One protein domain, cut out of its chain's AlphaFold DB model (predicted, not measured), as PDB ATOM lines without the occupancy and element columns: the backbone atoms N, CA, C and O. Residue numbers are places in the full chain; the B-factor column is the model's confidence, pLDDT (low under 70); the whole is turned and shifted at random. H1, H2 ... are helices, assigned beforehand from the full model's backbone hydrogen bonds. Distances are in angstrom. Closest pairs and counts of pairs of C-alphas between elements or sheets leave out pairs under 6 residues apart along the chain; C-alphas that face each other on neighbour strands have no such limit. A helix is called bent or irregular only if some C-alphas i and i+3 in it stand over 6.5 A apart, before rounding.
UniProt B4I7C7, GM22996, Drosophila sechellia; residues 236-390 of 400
ATOM      1  N   LEU A 236     181.351 212.391 122.121       97.69
ATOM      2  CA  LEU A 236     180.625 211.167 122.480       97.69
ATOM      3  C   LEU A 236     179.654 211.447 123.627       97.69
ATOM      4  O   LEU A 236     180.050 212.080 124.604       97.69
ATOM      5  N   PRO A 237     178.410 210.939 123.582       97.12
ATOM      6  CA  PRO A 237     177.524 210.987 124.739       97.12
ATOM      7  C   PRO A 237     178.177 210.344 125.970       97.12
ATOM      8  O   PRO A 237     178.847 209.318 125.844       97.12
ATOM      9  N   ARG A 238     177.921 210.881 127.173       97.56
ATOM     10  CA  ARG A 238     178.537 210.434 128.442       97.56
ATOM     11  C   ARG A 238     178.579 208.914 128.615       97.56
ATOM     12  O   ARG A 238     179.614 208.349 128.941       97.56
ATOM     13  N   HIS A 239     177.457 208.238 128.365       97.31
ATOM     14  CA  HIS A 239     177.356 206.782 128.508       97.31
ATOM     15  C   HIS A 239     178.217 206.006 127.491       97.31
ATOM     16  O   HIS A 239     178.723 204.935 127.821       97.31
ATOM     17  N   ILE A 240     178.414 206.543 126.281       98.44
ATOM     18  CA  ILE A 240     179.302 205.973 125.257       98.44
ATOM     19  C   ILE A 240     180.764 206.214 125.638       98.44
ATOM     20  O   ILE A 240     181.549 205.273 125.587       98.44
ATOM     21  N   ALA A 241     181.121 207.423 126.085       98.31
ATOM     22  CA  ALA A 241     182.479 207.747 126.536       98.31
ATOM     23  C   ALA A 241     182.917 206.868 127.725       98.31
ATOM     24  O   ALA A 241     183.994 206.280 127.698       98.31
ATOM     25  N   ILE A 242     182.045 206.696 128.726       98.06
ATOM     26  CA  ILE A 242     182.263 205.802 129.879       98.06
ATOM     27  C   ILE A 242     182.423 204.344 129.435       98.06
ATOM     28  O   ILE A 242     183.298 203.628 129.920       98.06
ATOM     29  N   ARG A 243     181.594 203.878 128.495       97.88
ATOM     30  CA  ARG A 243     181.700 202.508 127.982       97.88
ATOM     31  C   ARG A 243     183.002 202.291 127.204       97.88
ATOM     32  O   ARG A 243     183.635 201.255 127.391       97.88
ATOM     33  N   LEU A 244     183.412 203.257 126.384       98.00
ATOM     34  CA  LEU A 244     184.685 203.231 125.663       98.00
ATOM     35  C   LEU A 244     185.877 203.229 126.631       98.00
ATOM     36  O   LEU A 244     186.806 202.449 126.442       98.00
ATOM     37  N   LEU A 245     185.822 204.030 127.700       97.06
ATOM     38  CA  LEU A 245     186.822 204.036 128.770       97.06
ATOM     39  C   LEU A 245     186.987 202.643 129.400       97.06
ATOM     40  O   LEU A 245     188.104 202.138 129.483       97.06
ATOM     41  N   ARG A 246     185.877 201.992 129.778       95.75
ATOM     42  CA  ARG A 246     185.886 200.623 130.327       95.75
ATOM     43  C   ARG A 246     186.476 199.611 129.350       95.75
ATOM     44  O   ARG A 246     187.264 198.765 129.756       95.75
ATOM     45  N   GLN A 247     186.103 199.700 128.072       94.81
ATOM     46  CA  GLN A 247     186.637 198.809 127.042       94.81
ATOM     47  C   GLN A 247     188.142 198.999 126.863       94.81
ATOM     48  O   GLN A 247     188.869 198.016 126.825       94.81
ATOM     49  N   LEU A 248     188.637 200.237 126.824       93.38
ATOM     50  CA  LEU A 248     190.075 200.513 126.758       93.38
ATOM     51  C   LEU A 248     190.827 199.992 127.994       93.38
ATOM     52  O   LEU A 248     191.951 199.514 127.861       93.38
ATOM     53  N   ALA A 249     190.209 200.029 129.177       92.50
ATOM     54  CA  ALA A 249     190.799 199.482 130.396       92.50
ATOM     55  C   ALA A 249     190.903 197.944 130.386       92.50
ATOM     56  O   ALA A 249     191.872 197.395 130.920       92.50
ATOM     57  N   SER A 250     189.939 197.244 129.775       90.81
ATOM     58  CA  SER A 250     189.878 195.774 129.741       90.81
ATOM     59  C   SER A 250     190.471 195.127 128.482       90.81
ATOM     60  O   SER A 250     190.692 193.911 128.478       90.81
ATOM     61  N   ARG A 251     190.729 195.899 127.421       86.94
ATOM     62  CA  ARG A 251     191.213 195.394 126.129       86.94
ATOM     63  C   ARG A 251     192.617 194.806 126.248       86.94
ATOM     64  O   ARG A 251     193.505 195.384 126.869       86.94
ATOM     65  N   ARG A 252     192.825 193.641 125.634       77.88
ATOM     66  CA  ARG A 252     194.142 193.001 125.551       77.88
ATOM     67  C   ARG A 252     194.893 193.578 124.355       77.88
ATOM     68  O   ARG A 252     194.307 193.708 123.287       77.88
ATOM     69  N   ASN A 253     196.176 193.893 124.522       64.81
ATOM     70  CA  ASN A 253     197.024 194.236 123.382       64.81
ATOM     71  C   ASN A 253     197.191 192.981 122.515       64.81
ATOM     72  O   ASN A 253     197.626 191.944 123.020       64.81
ATOM     73  N   HIS A 254     196.824 193.072 121.237       57.75
ATOM     74  CA  HIS A 254     196.899 191.946 120.299       57.75
ATOM     75  C   HIS A 254     198.248 191.841 119.572       57.75
ATOM     76  O   HIS A 254     198.483 190.860 118.873       57.75
ATOM     77  N   ASP A 255     199.149 192.815 119.732       58.31
ATOM     78  CA  ASP A 255     200.452 192.765 119.071       58.31
ATOM     79  C   ASP A 255     201.457 191.905 119.860       58.31
ATOM     80  O   ASP A 255     201.656 192.080 121.067       58.31
ATOM     81  N   ALA A 256     202.143 191.000 119.157       49.16
ATOM     82  CA  ALA A 256     203.181 190.127 119.703       49.16
ATOM     83  C   ALA A 256     204.380 190.910 120.277       49.16
ATOM     84  O   ALA A 256     205.133 190.369 121.090       49.16
ATOM     85  N   GLY A 257     204.552 192.176 119.877       55.66
ATOM     86  CA  GLY A 257     205.582 193.083 120.392       55.66
ATOM     87  C   GLY A 257     205.226 193.808 121.696       55.66
ATOM     88  O   GLY A 257     206.065 194.534 122.226       55.66
ATOM     89  N   GLY A 258     204.002 193.660 122.219       58.25
ATOM     90  CA  GLY A 258     203.523 194.437 123.373       58.25
ATOM     91  C   GLY A 258     203.194 195.904 123.055       58.25
ATOM     92  O   GLY A 258     202.813 196.653 123.957       58.25
ATOM     93  N   ILE A 259     203.304 196.296 121.783       66.62
ATOM     94  CA  ILE A 259     202.907 197.599 121.243       66.62
ATOM     95  C   ILE A 259     201.374 197.626 121.112       66.62
ATOM     96  O   ILE A 259     200.727 196.607 120.883       66.62
ATOM     97  N   MET A 260     200.760 198.791 121.321       77.44
ATOM     98  CA  MET A 260     199.310 198.957 121.177       77.44
ATOM     99  C   MET A 260     198.901 198.775 119.712       77.44
ATOM    100  O   MET A 260     199.513 199.389 118.846       77.44
ATOM    101  N   ASP A 261     197.877 197.983 119.405       83.50
ATOM    102  CA  ASP A 261     197.384 197.830 118.029       83.50
ATOM    103  C   ASP A 261     196.688 199.105 117.508       83.50
ATOM    104  O   ASP A 261     196.262 199.972 118.276       83.50
ATOM    105  N   ASP A 262     196.575 199.223 116.185       85.75
ATOM    106  CA  ASP A 262     196.041 200.420 115.520       85.75
ATOM    107  C   ASP A 262     194.580 200.700 115.890       85.75
ATOM    108  O   ASP A 262     194.188 201.855 116.068       85.75
ATOM    109  N   VAL A 263     193.774 199.653 116.075       90.62
ATOM    110  CA  VAL A 263     192.364 199.782 116.465       90.62
ATOM    111  C   VAL A 263     192.264 200.369 117.872       90.62
ATOM    112  O   VAL A 263     191.513 201.323 118.086       90.62
ATOM    113  N   THR A 264     193.059 199.864 118.816       90.06
ATOM    114  CA  THR A 264     193.124 200.390 120.188       90.06
ATOM    115  C   THR A 264     193.606 201.840 120.213       90.06
ATOM    116  O   THR A 264     193.056 202.653 120.959       90.06
ATOM    117  N   LEU A 265     194.564 202.203 119.356       89.12
ATOM    118  CA  LEU A 265     195.022 203.584 119.217       89.12
ATOM    119  C   LEU A 265     193.910 204.508 118.703       89.12
ATOM    120  O   LEU A 265     193.665 205.559 119.291       89.12
ATOM    121  N   ILE A 266     193.176 204.110 117.661       92.19
ATOM    122  CA  ILE A 266     192.046 204.897 117.139       92.19
ATOM    123  C   ILE A 266     190.940 205.035 118.197       92.19
ATOM    124  O   ILE A 266     190.364 206.111 118.354       92.19
ATOM    125  N   MET A 267     190.666 203.975 118.961       95.00
ATOM    126  CA  MET A 267     189.718 204.004 120.078       95.00
ATOM    127  C   MET A 267     190.161 204.967 121.186       95.00
ATOM    128  O   MET A 267     189.332 205.721 121.697       95.00
ATOM    129  N   LEU A 268     191.452 204.986 121.536       93.25
ATOM    130  CA  LEU A 268     192.013 205.972 122.459       93.25
ATOM    131  C   LEU A 268     191.779 207.385 121.927       93.25
ATOM    132  O   LEU A 268     191.241 208.216 122.651       93.25
ATOM    133  N   MET A 269     192.099 207.648 120.660       92.88
ATOM    134  CA  MET A 269     191.884 208.965 120.057       92.88
ATOM    135  C   MET A 269     190.402 209.358 120.066       92.88
ATOM    136  O   MET A 269     190.072 210.484 120.428       92.88
ATOM    137  N   ALA A 270     189.489 208.426 119.779       96.56
ATOM    138  CA  ALA A 270     188.053 208.662 119.906       96.56
ATOM    139  C   ALA A 270     187.648 209.028 121.343       96.56
ATOM    140  O   ALA A 270     186.779 209.873 121.538       96.56
ATOM    141  N   LEU A 271     188.281 208.441 122.358       97.50
ATOM    142  CA  LEU A 271     188.047 208.824 123.747       97.50
ATOM    143  C   LEU A 271     188.597 210.226 124.043       97.50
ATOM    144  O   LEU A 271     187.875 211.032 124.620       97.50
ATOM    145  N   LEU A 272     189.830 210.536 123.627       95.25
ATOM    146  CA  LEU A 272     190.459 211.840 123.883       95.25
ATOM    147  C   LEU A 272     189.646 212.988 123.269       95.25
ATOM    148  O   LEU A 272     189.374 213.983 123.935       95.25
ATOM    149  N   TYR A 273     189.177 212.816 122.031       94.19
ATOM    150  CA  TYR A 273     188.332 213.803 121.352       94.19
ATOM    151  C   TYR A 273     186.933 213.945 121.971       94.19
ATOM    152  O   TYR A 273     186.278 214.962 121.756       94.19
ATOM    153  N   SER A 274     186.477 212.985 122.786       96.00
ATOM    154  CA  SER A 274     185.146 213.062 123.409       96.00
ATOM    155  C   SER A 274     185.027 214.170 124.458       96.00
ATOM    156  O   SER A 274     183.917 214.623 124.741       96.00
ATOM    157  N   TYR A 275     186.158 214.609 125.012       94.25
ATOM    158  CA  TYR A 275     186.264 215.674 126.007       94.25
ATOM    159  C   TYR A 275     187.313 216.725 125.621       94.25
ATOM    160  O   TYR A 275     187.789 217.476 126.472       94.25
ATOM    161  N   ASP A 276     187.699 216.789 124.348       90.56
ATOM    162  CA  ASP A 276     188.658 217.782 123.881       90.56
ATOM    163  C   ASP A 276     188.045 219.190 123.904       90.56
ATOM    164  O   ASP A 276     187.005 219.463 123.300       90.56
ATOM    165  N   THR A 277     188.722 220.102 124.597       88.31
ATOM    166  CA  THR A 277     188.302 221.498 124.770       88.31
ATOM    167  C   THR A 277     189.223 222.483 124.063       88.31
ATOM    168  O   THR A 277     189.017 223.691 124.169       88.31
ATOM    169  N   SER A 278     190.184 222.006 123.261       83.94
ATOM    170  CA  SER A 278     191.133 222.875 122.551       83.94
ATOM    171  C   SER A 278     190.471 223.848 121.561       83.94
ATOM    172  O   SER A 278     191.093 224.830 121.165       83.94
ATOM    173  N   ILE A 279     189.190 223.651 121.221       81.62
ATOM    174  CA  ILE A 279     188.400 224.578 120.393       81.62
ATOM    175  C   ILE A 279     188.257 225.952 121.062       81.62
ATOM    176  O   ILE A 279     188.194 226.972 120.383       81.62
ATOM    177  N   LEU A 280     188.299 225.991 122.398       81.12
ATOM    178  CA  LEU A 280     188.245 227.222 123.185       81.12
ATOM    179  C   LEU A 280     189.518 228.073 123.045       81.12
ATOM    180  O   LEU A 280     189.483 229.264 123.335       81.12
ATOM    181  N   LEU A 281     190.634 227.482 122.603       76.81
ATOM    182  CA  LEU A 281     191.927 228.165 122.466       76.81
ATOM    183  C   LEU A 281     192.087 228.890 121.121       76.81
ATOM    184  O   LEU A 281     192.984 229.716 120.981       76.81
ATOM    185  N   VAL A 282     191.250 228.568 120.131       70.88
ATOM    186  CA  VAL A 282     191.369 229.049 118.740       70.88
ATOM    187  C   VAL A 282     190.381 230.192 118.436       70.88
ATOM    188  O   VAL A 282     190.426 230.791 117.369       70.88
ATOM    189  N   ALA A 283     189.472 230.509 119.362       58.78
ATOM    190  CA  ALA A 283     188.244 231.237 119.064       58.78
ATOM    191  C   ALA A 283     188.426 232.751 118.805       58.78
ATOM    192  O   ALA A 283     188.341 233.562 119.727       58.78
ATOM    193  N   GLU A 284     188.554 233.128 117.529       53.06
ATOM    194  CA  GLU A 284     187.988 234.391 117.019       53.06
ATOM    195  C   GLU A 284     186.531 234.212 116.532       53.06
ATOM    196  O   GLU A 284     185.762 235.163 116.603       53.06
ATOM    197  N   ASP A 285     186.100 232.990 116.181       55.47
ATOM    198  CA  ASP A 285     184.712 232.653 115.824       55.47
ATOM    199  C   ASP A 285     184.284 231.331 116.491       55.47
ATOM    200  O   ASP A 285     184.789 230.254 116.167       55.47
ATOM    201  N   MET A 286     183.348 231.390 117.443       62.19
ATOM    202  CA  MET A 286     182.792 230.192 118.085       62.19
ATOM    203  C   MET A 286     181.974 229.386 117.063       62.19
ATOM    204  O   MET A 286     180.949 229.850 116.567       62.19
ATOM    205  N   ASN A 287     182.417 228.165 116.757       73.50
ATOM    206  CA  ASN A 287     181.705 227.236 115.879       73.50
ATOM    207  C   ASN A 287     180.316 226.900 116.467       73.50
ATOM    208  O   ASN A 287     180.217 226.596 117.658       73.50
ATOM    209  N   GLU A 288     179.262 226.897 115.640       83.31
ATOM    210  CA  GLU A 288     177.864 226.621 116.035       83.31
ATOM    211  C   GLU A 288     177.640 225.249 116.698       83.31
ATOM    212  O   GLU A 288     176.624 225.014 117.358       83.31
ATOM    213  N   HIS A 289     178.581 224.325 116.518       86.88
ATOM    214  CA  HIS A 289     178.549 222.991 117.105       86.88
ATOM    215  C   HIS A 289     179.218 222.919 118.482       86.88
ATOM    216  O   HIS A 289     179.008 221.932 119.186       86.88
ATOM    217  N   THR A 290     179.975 223.945 118.889       87.94
ATOM    218  CA  THR A 290     180.754 223.948 120.139       87.94
ATOM    219  C   THR A 290     179.849 223.711 121.339       87.94
ATOM    220  O   THR A 290     180.012 222.712 122.027       87.94
ATOM    221  N   ASP A 291     178.816 224.531 121.528       86.62
ATOM    222  CA  ASP A 291     177.916 224.439 122.691       86.62
ATOM    223  C   ASP A 291     177.117 223.122 122.748       86.62
ATOM    224  O   ASP A 291     176.551 222.770 123.784       86.62
ATOM    225  N   ARG A 292     177.069 222.370 121.638       90.00
ATOM    226  CA  ARG A 292     176.383 221.074 121.544       90.00
ATOM    227  C   ARG A 292     177.269 219.895 121.936       90.00
ATOM    228  O   ARG A 292     176.757 218.782 122.037       90.00
ATOM    229  N   LEU A 293     178.569 220.101 122.149       93.19
ATOM    230  CA  LEU A 293     179.455 219.023 122.575       93.19
ATOM    231  C   LEU A 293     179.010 218.481 123.948       93.19
ATOM    232  O   LEU A 293     178.694 219.265 124.847       93.19
ATOM    233  N   PRO A 294     179.004 217.152 124.159       95.06
ATOM    234  CA  PRO A 294     178.591 216.543 125.424       95.06
ATOM    235  C   PRO A 294     179.349 217.055 126.655       95.06
ATOM    236  O   PRO A 294     178.737 217.239 127.700       95.06
ATOM    237  N   ILE A 295     180.644 217.367 126.533       93.56
ATOM    238  CA  ILE A 295     181.446 217.937 127.632       93.56
ATOM    239  C   ILE A 295     180.931 219.312 128.115       93.56
ATOM    240  O   ILE A 295     181.114 219.671 129.281       93.56
ATOM    241  N   PHE A 296     180.254 220.070 127.247       91.38
ATOM    242  CA  PHE A 296     179.695 221.391 127.559       91.38
ATOM    243  C   PHE A 296     178.181 221.378 127.803       91.38
ATOM    244  O   PHE A 296     177.667 222.254 128.491       91.38
ATOM    245  N   SER A 297     177.457 220.402 127.257       92.06
ATOM    246  CA  SER A 297     175.994 220.318 127.376       92.06
ATOM    247  C   SER A 297     175.516 219.396 128.505       92.06
ATOM    248  O   SER A 297     174.414 219.583 129.021       92.06
ATOM    249  N   ASP A 298     176.325 218.421 128.933       93.62
ATOM    250  CA  ASP A 298     175.983 217.482 130.002       93.62
ATOM    251  C   ASP A 298     176.761 217.780 131.296       93.62
ATOM    252  O   ASP A 298     177.927 217.422 131.453       93.62
ATOM    253  N   HIS A 299     176.071 218.369 132.279       91.06
ATOM    254  CA  HIS A 299     176.644 218.755 133.578       91.06
ATOM    255  C   HIS A 299     177.216 217.604 134.413       91.06
ATOM    256  O   HIS A 299     177.961 217.866 135.353       91.06
ATOM    257  N   LYS A 300     176.866 216.343 134.124       93.25
ATOM    258  CA  LYS A 300     177.449 215.191 134.836       93.25
ATOM    259  C   LYS A 300     178.517 214.475 134.022       93.25
ATOM    260  O   LYS A 300     179.018 213.448 134.471       93.25
ATOM    261  N   PHE A 301     178.849 214.962 132.823       95.56
ATOM    262  CA  PHE A 301     179.841 214.318 131.971       95.56
ATOM    263  C   PHE A 301     181.173 214.172 132.703       95.56
ATOM    264  O   PHE A 301     181.645 213.054 132.887       95.56
ATOM    265  N   ALA A 302     181.744 215.288 133.162       94.88
ATOM    266  CA  ALA A 302     183.064 215.293 133.780       94.88
ATOM    267  C   ALA A 302     183.099 214.537 135.117       94.88
ATOM    268  O   ALA A 302     184.040 213.794 135.371       94.88
ATOM    269  N   GLU A 303     182.057 214.688 135.943       94.12
ATOM    270  CA  GLU A 303     181.924 213.983 137.224       94.12
ATOM    271  C   GLU A 303     181.891 212.465 137.031       94.12
ATOM    272  O   GLU A 303     182.777 211.770 137.522       94.12
ATOM    273  N   CYS A 304     180.941 211.948 136.247       96.19
ATOM    274  CA  CYS A 304     180.828 210.505 136.041       96.19
ATOM    275  C   CYS A 304     182.027 209.926 135.275       96.19
ATOM    276  O   CYS A 304     182.389 208.772 135.493       96.19
ATOM    277  N   PHE A 305     182.638 210.696 134.369       96.50
ATOM    278  CA  PHE A 305     183.850 210.262 133.675       96.50
ATOM    279  C   PHE A 305     185.020 210.098 134.651       96.50
ATOM    280  O   PHE A 305     185.714 209.083 134.612       96.50
ATOM    281  N   LEU A 306     185.209 211.064 135.554       94.94
ATOM    282  CA  LEU A 306     186.253 211.018 136.573       94.94
ATOM    283  C   LEU A 306     186.032 209.871 137.567       94.94
ATOM    284  O   LEU A 306     186.977 209.153 137.889       94.94
ATOM    285  N   GLU A 307     184.796 209.682 138.034       94.81
ATOM    286  CA  GLU A 307     184.428 208.555 138.899       94.81
ATOM    287  C   GLU A 307     184.764 207.216 138.238       94.81
ATOM    288  O   GLU A 307     185.377 206.351 138.864       94.81
ATOM    289  N   GLU A 308     184.421 207.059 136.958       96.00
ATOM    290  CA  GLU A 308     184.720 205.835 136.225       96.00
ATOM    291  C   GLU A 308     186.226 205.631 136.020       96.00
ATOM    292  O   GLU A 308     186.704 204.499 136.122       96.00
ATOM    293  N   LEU A 309     186.980 206.703 135.756       94.25
ATOM    294  CA  LEU A 309     188.434 206.646 135.600       94.25
ATOM    295  C   LEU A 309     189.105 206.090 136.865       94.25
ATOM    296  O   LEU A 309     189.949 205.199 136.756       94.25
ATOM    297  N   TYR A 310     188.685 206.543 138.050       91.81
ATOM    298  CA  TYR A 310     189.180 206.015 139.328       91.81
ATOM    299  C   TYR A 310     188.618 204.638 139.685       91.81
ATOM    300  O   TYR A 310     189.273 203.881 140.401       91.81
ATOM    301  N   ALA A 311     187.429 204.283 139.194       92.69
ATOM    302  CA  ALA A 311     186.845 202.963 139.421       92.69
ATOM    303  C   ALA A 311     187.626 201.833 138.723       92.69
ATOM    304  O   ALA A 311     187.498 200.668 139.113       92.69
ATOM    305  N   GLN A 312     188.454 202.147 137.718       89.00
ATOM    306  CA  GLN A 312     189.285 201.151 137.042       89.00
ATOM    307  C   GLN A 312     190.432 200.686 137.954       89.00
ATOM    308  O   GLN A 312     191.502 201.291 137.997       89.00
ATOM    309  N   GLY A 313     190.231 199.568 138.659       71.88
ATOM    310  CA  GLY A 313     191.223 199.014 139.594       71.88
ATOM    311  C   GLY A 313     192.504 198.470 138.942       71.88
ATOM    312  O   GLY A 313     193.530 198.358 139.607       71.88
ATOM    313  N   SER A 314     192.471 198.134 137.649       79.56
ATOM    314  CA  SER A 314     193.647 197.706 136.881       79.56
ATOM    315  C   SER A 314     193.428 197.922 135.388       79.56
ATOM    316  O   SER A 314     192.344 197.629 134.888       79.56
ATOM    317  N   TRP A 315     194.472 198.343 134.683       86.12
ATOM    318  CA  TRP A 315     194.462 198.520 133.232       86.12
ATOM    319  C   TRP A 315     195.244 197.394 132.564       86.12
ATOM    320  O   TRP A 315     196.387 197.140 132.945       86.12
ATOM    321  N   GLN A 316     194.627 196.718 131.591       79.62
ATOM    322  CA  GLN A 316     195.293 195.666 130.818       79.62
ATOM    323  C   GLN A 316     196.422 196.247 129.951       79.62
ATOM    324  O   GLN A 316     197.544 195.749 130.064       79.62
ATOM    325  N   PRO A 317     196.209 197.330 129.172       71.12
ATOM    326  CA  PRO A 317     197.313 198.062 128.568       71.12
ATOM    327  C   PRO A 317     197.988 198.916 129.653       71.12
ATOM    328  O   PRO A 317     197.367 199.854 130.173       71.12
ATOM    329  N   PRO A 318     199.245 198.624 130.033       70.00
ATOM    330  CA  PRO A 318     199.913 199.387 131.074       70.00
ATOM    331  C   PRO A 318     200.044 200.849 130.634       70.00
ATOM    332  O   PRO A 318     200.371 201.130 129.484       70.00
ATOM    333  N   ARG A 319     199.824 201.785 131.564       80.06
ATOM    334  CA  ARG A 319     200.021 203.239 131.383       80.06
ATOM    335  C   ARG A 319     199.048 203.952 130.434       80.06
ATOM    336  O   ARG A 319     199.146 205.169 130.295       80.06
ATOM    337  N   LEU A 320     198.067 203.263 129.848       86.44
ATOM    338  CA  LEU A 320     197.005 203.921 129.071       86.44
ATOM    339  C   LEU A 320     196.166 204.876 129.936       86.44
ATOM    340  O   LEU A 320     195.801 205.968 129.502       86.44
ATOM    341  N   ASN A 321     195.959 204.501 131.198       89.88
ATOM    342  CA  ASN A 321     195.356 205.354 132.215       89.88
ATOM    343  C   ASN A 321     196.100 206.680 132.397       89.88
ATOM    344  O   ASN A 321     195.455 207.699 132.596       89.88
ATOM    345  N   ALA A 322     197.436 206.680 132.309       90.88
ATOM    346  CA  ALA A 322     198.240 207.883 132.477       90.88
ATOM    347  C   ALA A 322     198.011 208.873 131.327       90.88
ATOM    348  O   ALA A 322     197.909 210.068 131.580       90.88
ATOM    349  N   ILE A 323     197.859 208.392 130.083       91.69
ATOM    350  CA  ILE A 323     197.496 209.264 128.952       91.69
ATOM    351  C   ILE A 323     196.124 209.889 129.195       91.69
ATOM    352  O   ILE A 323     195.991 211.103 129.084       91.69
ATOM    353  N   ILE A 324     195.130 209.070 129.547       94.19
ATOM    354  CA  ILE A 324     193.744 209.518 129.737       94.19
ATOM    355  C   ILE A 324     193.627 210.481 130.928       94.19
ATOM    356  O   ILE A 324     192.923 211.483 130.840       94.19
ATOM    357  N   ALA A 325     194.328 210.206 132.030       94.00
ATOM    358  CA  ALA A 325     194.381 211.091 133.190       94.00
ATOM    359  C   ALA A 325     195.046 212.427 132.834       94.00
ATOM    360  O   ALA A 325     194.491 213.481 133.136       94.00
ATOM    361  N   TYR A 326     196.180 212.391 132.126       95.12
ATOM    362  CA  TYR A 326     196.876 213.594 131.677       95.12
ATOM    363  C   TYR A 326     195.999 214.454 130.760       95.12
ATOM    364  O   TYR A 326     195.818 215.643 131.016       95.12
ATOM    365  N   SER A 327     195.414 213.865 129.713       94.81
ATOM    366  CA  SER A 327     194.556 214.584 128.765       94.81
ATOM    367  C   SER A 327     193.306 215.144 129.433       94.81
ATOM    368  O   SER A 327     192.939 216.288 129.176       94.81
ATOM    369  N   PHE A 328     192.668 214.379 130.322       95.50
ATOM    370  CA  PHE A 328     191.490 214.851 131.042       95.50
ATOM    371  C   PHE A 328     191.834 215.965 132.042       95.50
ATOM    372  O   PHE A 328     191.090 216.939 132.156       95.50
ATOM    373  N   GLY A 329     192.995 215.886 132.702       94.50
ATOM    374  CA  GLY A 329     193.527 216.971 133.525       94.50
ATOM    375  C   GLY A 329     193.724 218.261 132.725       94.50
ATOM    376  O   GLY A 329     193.253 219.318 133.141       94.50
ATOM    377  N   LEU A 330     194.310 218.182 131.526       93.00
ATOM    378  CA  LEU A 330     194.435 219.339 130.626       93.00
ATOM    379  C   LEU A 330     193.075 219.908 130.198       93.00
ATOM    380  O   LEU A 330     192.907 221.129 130.159       93.00
ATOM    381  N   THR A 331     192.091 219.052 129.920       92.88
ATOM    382  CA  THR A 331     190.719 219.481 129.617       92.88
ATOM    383  C   THR A 331     190.114 220.288 130.767       92.88
ATOM    384  O   THR A 331     189.550 221.361 130.532       92.88
ATOM    385  N   LEU A 332     190.248 219.807 132.007       92.81
ATOM    386  CA  LEU A 332     189.754 220.500 133.201       92.81
ATOM    387  C   LEU A 332     190.486 221.832 133.434       92.81
ATOM    388  O   LEU A 332     189.840 222.837 133.737       92.81
ATOM    389  N   ALA A 333     191.802 221.870 133.213       90.81
ATOM    390  CA  ALA A 333     192.590 223.100 133.279       90.81
ATOM    391  C   ALA A 333     192.140 224.125 132.221       90.81
ATOM    392  O   ALA A 333     191.965 225.304 132.522       90.81
ATOM    393  N   SER A 334     191.867 223.687 130.988       89.31
ATOM    394  CA  SER A 334     191.321 224.565 129.944       89.31
ATOM    395  C   SER A 334     189.935 225.098 130.314       89.31
ATOM    396  O   SER A 334     189.635 226.264 130.059       89.31
ATOM    397  N   LEU A 335     189.087 224.268 130.927       88.50
ATOM    398  CA  LEU A 335     187.749 224.658 131.371       88.50
ATOM    399  C   LEU A 335     187.782 225.671 132.514       88.50
ATOM    400  O   LEU A 335     186.943 226.567 132.541       88.50
ATOM    401  N   ARG A 336     188.778 225.608 133.404       87.00
ATOM    402  CA  ARG A 336     188.993 226.605 134.469       87.00
ATOM    403  C   ARG A 336     189.129 228.027 133.933       87.00
ATOM    404  O   ARG A 336     188.711 228.974 134.596       87.00
ATOM    405  N   HIS A 337     189.693 228.175 132.740       84.56
ATOM    406  CA  HIS A 337     189.873 229.464 132.079       84.56
ATOM    407  C   HIS A 337     188.742 229.816 131.096       84.56
ATOM    408  O   HIS A 337     188.742 230.912 130.539       84.56
ATOM    409  N   ALA A 338     187.765 228.924 130.897       84.69
ATOM    410  CA  ALA A 338     186.633 229.139 129.997       84.69
ATOM    411  C   ALA A 338     185.582 230.101 130.598       84.69
ATOM    412  O   ALA A 338     185.585 230.341 131.805       84.69
ATOM    413  N   PRO A 339     184.640 230.644 129.803       84.44
ATOM    414  CA  PRO A 339     183.519 231.432 130.319       84.44
ATOM    415  C   PRO A 339     182.702 230.695 131.396       84.44
ATOM    416  O   PRO A 339     182.519 229.480 131.328       84.44
ATOM    417  N   ALA A 340     182.135 231.439 132.355       84.38
ATOM    418  CA  ALA A 340     181.428 230.881 133.520       84.38
ATOM    419  C   ALA A 340     180.289 229.900 133.170       84.38
ATOM    420  O   ALA A 340     180.008 228.977 133.931       84.38
ATOM    421  N   GLN A 341     179.651 230.075 132.008       82.88
ATOM    422  CA  GLN A 341     178.616 229.166 131.504       82.88
ATOM    423  C   GLN A 341     179.166 227.758 131.233       82.88
ATOM    424  O   GLN A 341     178.523 226.779 131.596       82.88
ATOM    425  N   LEU A 342     180.372 227.657 130.664       81.25
ATOM    426  CA  LEU A 342     181.043 226.383 130.386       81.25
ATOM    427  C   LEU A 342     181.698 225.798 131.642       81.25
ATOM    428  O   LEU A 342     181.738 224.585 131.809       81.25
ATOM    429  N   GLN A 343     182.152 226.644 132.573       83.25
ATOM    430  CA  GLN A 343     182.651 226.176 133.873       83.25
ATOM    431  C   GLN A 343     181.575 225.431 134.670       83.25
ATOM    432  O   GLN A 343     181.891 224.499 135.409       83.25
ATOM    433  N   ALA A 344     180.300 225.805 134.505       80.69
ATOM    434  CA  ALA A 344     179.178 225.220 135.232       80.69
ATOM    435  C   ALA A 344     179.045 223.696 135.065       80.69
ATOM    436  O   ALA A 344     178.475 223.042 135.939       80.69
ATOM    437  N   THR A 345     179.569 223.104 133.986       78.69
ATOM    438  CA  THR A 345     179.560 221.643 133.789       78.69
ATOM    439  C   THR A 345     180.654 220.904 134.554       78.69
ATOM    440  O   THR A 345     180.593 219.682 134.660       78.69
ATOM    441  N   THR A 346     181.644 221.612 135.106       81.62
ATOM    442  CA  THR A 346     182.822 221.000 135.744       81.62
ATOM    443  C   THR A 346     183.125 221.508 137.148       81.62
ATOM    444  O   THR A 346     184.093 221.054 137.745       81.62
ATOM    445  N   ILE A 347     182.283 222.360 137.745       80.19
ATOM    446  CA  ILE A 347     182.516 222.971 139.074       80.19
ATOM    447  C   ILE A 347     182.944 221.953 140.150       80.19
ATOM    448  O   ILE A 347     183.838 222.242 140.944       80.19
ATOM    449  N   SER A 348     182.339 220.760 140.185       81.81
ATOM    450  CA  SER A 348     182.650 219.723 141.184       81.81
ATOM    451  C   SER A 348     184.002 219.031 140.968       81.81
ATOM    452  O   SER A 348     184.566 218.475 141.911       81.81
ATOM    453  N   THR A 349     184.540 219.068 139.748       87.44
ATOM    454  CA  THR A 349     185.737 218.320 139.330       87.44
ATOM    455  C   THR A 349     186.904 219.204 138.900       87.44
ATOM    456  O   THR A 349     188.031 218.722 138.857       87.44
ATOM    457  N   ILE A 350     186.691 220.501 138.673       84.62
ATOM    458  CA  ILE A 350     187.674 221.437 138.101       84.62
ATOM    459  C   ILE A 350     188.956 221.607 138.929       84.62
ATOM    460  O   ILE A 350     189.982 222.030 138.409       84.62
ATOM    461  N   ASN A 351     188.913 221.268 140.219       86.62
ATOM    462  CA  ASN A 351     190.063 221.317 141.131       86.62
ATOM    463  C   ASN A 351     190.891 220.017 141.133       86.62
ATOM    464  O   ASN A 351     191.799 219.869 141.946       86.62
ATOM    465  N   ARG A 352     190.538 219.034 140.295       89.75
ATOM    466  CA  ARG A 352     191.227 217.736 140.193       89.75
ATOM    467  C   ARG A 352     192.240 217.678 139.050       89.75
ATOM    468  O   ARG A 352     192.923 216.669 138.925       89.75
ATOM    469  N   ASP A 353     192.334 218.723 138.236       89.31
ATOM    470  CA  ASP A 353     193.240 218.810 137.089       89.31
ATOM    471  C   ASP A 353     194.720 218.637 137.468       89.31
ATOM    472  O   ASP A 353     195.372 217.757 136.919       89.31
ATOM    473  N   GLU A 354     195.230 219.405 138.436       90.50
ATOM    474  CA  GLU A 354     196.628 219.362 138.888       90.50
ATOM    475  C   GLU A 354     196.979 217.972 139.421       90.50
ATOM    476  O   GLU A 354     197.992 217.397 139.041       90.50
ATOM    477  N   MET A 355     196.077 217.384 140.213       93.00
ATOM    478  CA  MET A 355     196.241 216.036 140.759       93.00
ATOM    479  C   MET A 355     196.341 214.977 139.649       93.00
ATOM    480  O   MET A 355     197.235 214.138 139.683       93.00
ATOM    481  N   LEU A 356     195.465 215.037 138.639       93.69
ATOM    482  CA  LEU A 356     195.495 214.119 137.493       93.69
ATOM    483  C   LEU A 356     196.775 214.272 136.661       93.69
ATOM    484  O   LEU A 356     197.353 213.277 136.220       93.69
ATOM    485  N   ILE A 357     197.212 215.516 136.442       93.69
ATOM    486  CA  ILE A 357     198.437 215.819 135.702       93.69
ATOM    487  C   ILE A 357     199.647 215.273 136.464       93.69
ATOM    488  O   ILE A 357     200.444 214.543 135.875       93.69
ATOM    489  N   ASP A 358     199.761 215.547 137.762       93.56
ATOM    490  CA  ASP A 358     200.879 215.096 138.597       93.56
ATOM    491  C   ASP A 358     200.963 213.567 138.686       93.56
ATOM    492  O   ASP A 358     202.050 212.997 138.548       93.56
ATOM    493  N   GLU A 359     199.828 212.879 138.846       91.75
ATOM    494  CA  GLU A 359     199.770 211.411 138.829       91.75
ATOM    495  C   GLU A 359     200.267 210.841 137.491       91.75
ATOM    496  O   GLU A 359     201.068 209.897 137.463       91.75
ATOM    497  N   ALA A 360     199.856 211.436 136.370       93.00
ATOM    498  CA  ALA A 360     200.285 211.003 135.045       93.00
ATOM    499  C   ALA A 360     201.765 211.312 134.755       93.00
ATOM    500  O   ALA A 360     202.466 210.498 134.139       93.00
ATOM    501  N   LEU A 361     202.272 212.457 135.223       92.75
ATOM    502  CA  LEU A 361     203.694 212.802 135.161       92.75
ATOM    503  C   LEU A 361     204.530 211.820 135.990       92.75
ATOM    504  O   LEU A 361     205.542 211.312 135.496       92.75
ATOM    505  N   GLY A 362     204.074 211.477 137.199       91.00
ATOM    506  CA  GLY A 362     204.677 210.443 138.043       91.00
ATOM    507  C   GLY A 362     204.705 209.066 137.369       91.00
ATOM    508  O   GLY A 362     205.675 208.320 137.513       91.00
ATOM    509  N   ALA A 363     203.696 208.759 136.550       89.25
ATOM    510  CA  ALA A 363     203.630 207.553 135.723       89.25
ATOM    511  C   ALA A 363     204.456 207.623 134.417       89.25
ATOM    512  O   ALA A 363     204.424 206.683 133.617       89.25
ATOM    513  N   GLN A 364     205.226 208.698 134.202       89.50
ATOM    514  CA  GLN A 364     206.069 208.925 133.020       89.50
ATOM    515  C   GLN A 364     205.279 208.938 131.697       89.50
ATOM    516  O   GLN A 364     205.720 208.360 130.698       89.50
ATOM    517  N   VAL A 365     204.121 209.610 131.673       89.12
ATOM    518  CA  VAL A 365     203.220 209.665 130.504       89.12
ATOM    519  C   VAL A 365     203.924 210.031 129.187       89.12
ATOM    520  O   VAL A 365     203.648 209.415 128.161       89.12
ATOM    521  N   PHE A 366     204.893 210.952 129.196       87.56
ATOM    522  CA  PHE A 366     205.602 211.369 127.978       87.56
ATOM    523  C   PHE A 366     206.522 210.302 127.385       87.56
ATOM    524  O   PHE A 366     206.673 210.243 126.168       87.56
ATOM    525  N   VAL A 367     207.106 209.435 128.219       84.75
ATOM    526  CA  VAL A 367     207.895 208.294 127.728       84.75
ATOM    527  C   VAL A 367     206.983 207.344 126.959       84.75
ATOM    528  O   VAL A 367     207.346 206.863 125.891       84.75
ATOM    529  N   PHE A 368     205.774 207.128 127.478       78.69
ATOM    530  CA  PHE A 368     204.797 206.254 126.847       78.69
ATOM    531  C   PHE A 368     204.187 206.872 125.582       78.69
ATOM    532  O   PHE A 368     204.064 206.186 124.572       78.69
ATOM    533  N   LEU A 369     203.883 208.174 125.588       80.62
ATOM    534  CA  LEU A 369     203.466 208.897 124.382       80.62
ATOM    535  C   LEU A 369     204.533 208.826 123.286       80.62
ATOM    536  O   LEU A 369     204.194 208.596 122.133       80.62
ATOM    537  N   HIS A 370     205.812 208.970 123.641       77.25
ATOM    538  CA  HIS A 370     206.916 208.835 122.694       77.25
ATOM    539  C   HIS A 370     206.963 207.432 122.071       77.25
ATOM    540  O   HIS A 370     207.018 207.325 120.848       77.25
ATOM    541  N   SER A 371     206.896 206.364 122.878       72.81
ATOM    542  CA  SER A 371     206.859 204.986 122.352       72.81
ATOM    543  C   SER A 371     205.605 204.707 121.518       72.81
ATOM    544  O   SER A 371     205.668 204.007 120.520       72.81
ATOM    545  N   LEU A 372     204.460 205.285 121.894       72.06
ATOM    546  CA  LEU A 372     203.187 205.081 121.204       72.06
ATOM    547  C   LEU A 372     203.130 205.811 119.851       72.06
ATOM    548  O   LEU A 372     202.584 205.276 118.891       72.06
ATOM    549  N   LEU A 373     203.654 207.040 119.784       65.31
ATOM    550  CA  LEU A 373     203.495 207.924 118.626       65.31
ATOM    551  C   LEU A 373     204.603 207.782 117.579       65.31
ATOM    552  O   LEU A 373     204.330 207.959 116.398       65.31
ATOM    553  N   LEU A 374     205.845 207.499 117.982       64.25
ATOM    554  CA  LEU A 374     206.979 207.484 117.046       64.25
ATOM    555  C   LEU A 374     207.275 206.101 116.463       64.25
ATOM    556  O   LEU A 374     207.937 206.012 115.434       64.25
ATOM    557  N   GLU A 375     206.786 205.029 117.086       64.31
ATOM    558  CA  GLU A 375     206.994 203.655 116.602       64.31
ATOM    559  C   GLU A 375     205.899 203.196 115.622       64.31
ATOM    560  O   GLU A 375     205.965 202.089 115.091       64.31
ATOM    561  N   LYS A 376     204.886 204.035 115.367       65.75
ATOM    562  CA  LYS A 376     203.697 203.697 114.575       65.75
ATOM    563  C   LYS A 376     203.642 204.479 113.266       65.75
ATOM    564  O   LYS A 376     203.369 205.677 113.260       65.75
ATOM    565  N   ASP A 377     203.752 203.765 112.146       60.69
ATOM    566  CA  ASP A 377     203.588 204.335 110.800       60.69
ATOM    567  C   ASP A 377     202.214 205.005 110.604       60.69
ATOM    568  O   ASP A 377     202.098 206.010 109.898       60.69
ATOM    569  N   MET A 378     201.171 204.503 111.285       62.28
ATOM    570  CA  MET A 378     199.807 205.036 111.182       62.28
ATOM    571  C   MET A 378     199.694 206.504 111.632       62.28
ATOM    572  O   MET A 378     198.849 207.246 111.121       62.28
ATOM    573  N   VAL A 379     200.557 206.954 112.549       56.97
ATOM    574  CA  VAL A 379     200.581 208.350 113.023       56.97
ATOM    575  C   VAL A 379     200.943 209.308 111.887       56.97
ATOM    576  O   VAL A 379     200.422 210.420 111.819       56.97
ATOM    577  N   TYR A 380     201.759 208.843 110.941       50.62
ATOM    578  CA  TYR A 380     202.185 209.611 109.774       50.62
ATOM    579  C   TYR A 380     201.217 209.495 108.588       50.62
ATOM    580  O   TYR A 380     201.195 210.384 107.740       50.62
ATOM    581  N   SER A 381     200.400 208.437 108.518       49.03
ATOM    582  CA  SER A 381     199.414 208.253 107.441       49.03
ATOM    583  C   SER A 381     198.049 208.886 107.734       49.03
ATOM    584  O   SER A 381     197.261 209.096 106.815       49.03
ATOM    585  N   SER A 382     197.742 209.173 109.001       53.34
ATOM    586  CA  SER A 382     196.446 209.703 109.440       53.34
ATOM    587  C   SER A 382     196.578 211.121 110.008       53.34
ATOM    588  O   SER A 382     196.363 211.375 111.189       53.34
ATOM    589  N   GLU A 383     196.910 212.081 109.136       49.09
ATOM    590  CA  GLU A 383     197.139 213.492 109.502       49.09
ATOM    591  C   GLU A 383     195.975 214.097 110.319       49.09
ATOM    592  O   GLU A 383     196.207 214.865 111.250       49.09
ATOM    593  N   LEU A 384     194.733 213.672 110.046       48.75
ATOM    594  CA  LEU A 384     193.513 214.102 110.749       48.75
ATOM    595  C   LEU A 384     193.370 213.564 112.180       48.75
ATOM    596  O   LEU A 384     192.637 214.150 112.973       48.75
ATOM    597  N   VAL A 385     194.024 212.448 112.511       52.91
ATOM    598  CA  VAL A 385     193.949 211.854 113.853       52.91
ATOM    599  C   VAL A 385     194.781 212.670 114.843       52.91
ATOM    600  O   VAL A 385     194.394 212.806 116.000       52.91
ATOM    601  N   TYR A 386     195.881 213.270 114.381       49.25
ATOM    602  CA  TYR A 386     196.871 213.923 115.246       49.25
ATOM    603  C   TYR A 386     197.021 215.428 115.014       49.25
ATOM    604  O   TYR A 386     197.597 216.118 115.854       49.25
ATOM    605  N   SER A 387     196.493 215.959 113.908       47.44
ATOM    606  CA  SER A 387     196.548 217.386 113.597       47.44
ATOM    607  C   SER A 387     195.139 217.970 113.523       47.44
ATOM    608  O   SER A 387     194.435 217.794 112.531       47.44
ATOM    609  N   ARG A 388     194.748 218.775 114.521       49.25
ATOM    610  CA  ARG A 388     193.743 219.828 114.307       49.25
ATOM    611  C   ARG A 388     194.378 220.905 113.432       49.25
ATOM    612  O   ARG A 388     194.869 221.914 113.929       49.25
ATOM    613  N   ARG A 389     194.444 220.675 112.121       36.75
ATOM    614  CA  ARG A 389     194.732 221.761 111.187       36.75
ATOM    615  C   ARG A 389     193.411 222.396 110.770       36.75
ATOM    616  O   ARG A 389     192.592 221.708 110.162       36.75
ATOM    617  N   PRO A 390     193.198 223.696 111.026       33.47
ATOM    618  CA  PRO A 390     192.268 224.439 110.200       33.47
ATOM    619  C   PRO A 390     192.848 224.407 108.783       33.47
ATOM    620  O   PRO A 390     193.953 224.899 108.549       33.47
TER     621      PRO A 390
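What this domain is: This is residues 236 to 390 of the 400 residues of the protein "GM22996" of Drosophila sechellia (UniProt B4I7C7). Four helices, H1, H2, H5 and H6, make an up-and-down bundle, loosely closed, with H8 packed along the side of H6 as a fifth helix. Near the end where H6 begins, H9 meets it at a corner, about perpendicular to it, and the last stretch, with the short H10 and H11, folds back near H2; the short H3 and H7 sit at the other end of H6, and H4 at the start of H5. The printed part has 155 residues with eleven named helices, H1 to H11 in chain order, and no named strand, which is the class all helix. The whole is compact, with a radius of gyration of the C-alphas of 15.6 A, and spans 48 by 36 by 27 A.

Where its parts are: H1, residues 238 to 250, begins with C-alpha 238 at (178.537, 210.434, 128.442) and is 18.6 A long from first to last C-alpha. H2, residues 262 to 273, is 16.5 A long. H3, residues 278 to 281, and H4, residues 294 to 297, have four residues each. H5, residues 301 to 311, is 15.3 A long. H6, residues 320 to 336, is the longest helix at 24.7 A, from C-alpha 320 at (197.005, 203.921, 129.071) to C-alpha 336 at (188.993, 226.605, 134.469). H7, residues 340 to 343, is followed by H8, residues 350 to 362, 20.2 A long. H8 is irregular: its C-alphas 351 and 354 are 7.2 A apart. H9, residues 365 to 374, is 14.1 A long. H10, residues 377 to 381, and H11, residues 383 to 386, come last, with C-alpha 386 at (196.871, 213.923, 115.246).

How they stand to each other: H1, H2, H5 and H6 form a bundle, up and down, each running against the one before it in the chain. H1 and H2 are a helical hairpin; they touch, closest at the C-alphas of Ala 241 and Leu 271, 6.3 A, and run opposite ways at a tilt of 36 degrees, only just steep. H1 touches H5, closest at the C-alphas of Arg 238 and Phe 301, 5.4 A, at a shallow tilt of 21 degrees, the same way. H2 and H5 are apart. H5 and H6 are close but not clearly touching, with the C-alphas of Leu 309 and Ala 325 closest at 7.8 A. H6 is the hub and touches five helices. It only just touches H2, with 3 pairs of C-alphas within 8 A; the closest are those of Leu 272 and Ser 327, 6.9 A. It touches H8 with 32 such pairs, closest at the C-alphas of Gly 329 and Asp 353, 4.0 A, and they run opposite ways at a shallow tilt of 34.5 degrees, only just short of steep. Residues 322 to 326 of H6 touch H9, closest at the C-alphas of Ala 322 and Val 365, 5.6 A; the 71 degrees between their lines are only just about perpendicular. H6 also only just touches H3, with 3 pairs, and H7 only at the corner, again only just with 3 pairs. H4 and H5 touch only at the corner, only just, with 3 pairs. H10 and H11 touch no helix but are near H2; the C-alphas of Met 269 and Val 385, the closest of H2 and H11, are 7.1 A apart. In H1, H2, H5, H6, H9 and H10 every O i to N i+4 pair is within hydrogen-bond range, in H8 7 of 9; H3, H4, H7 and H11 are too short for such a pair.

The domain as a whole: The two C-alphas farthest apart are those of Ala 256 and Ala 340, at 48.2 A. The printed part has no cut. The links from H1 to H2, 11 residues, and from H3 to H4, 12 residues, are long. The mean pLDDT of the printed part is 82.6; residues 253 to 259, 283 to 286 and 373 to 390 are under 70.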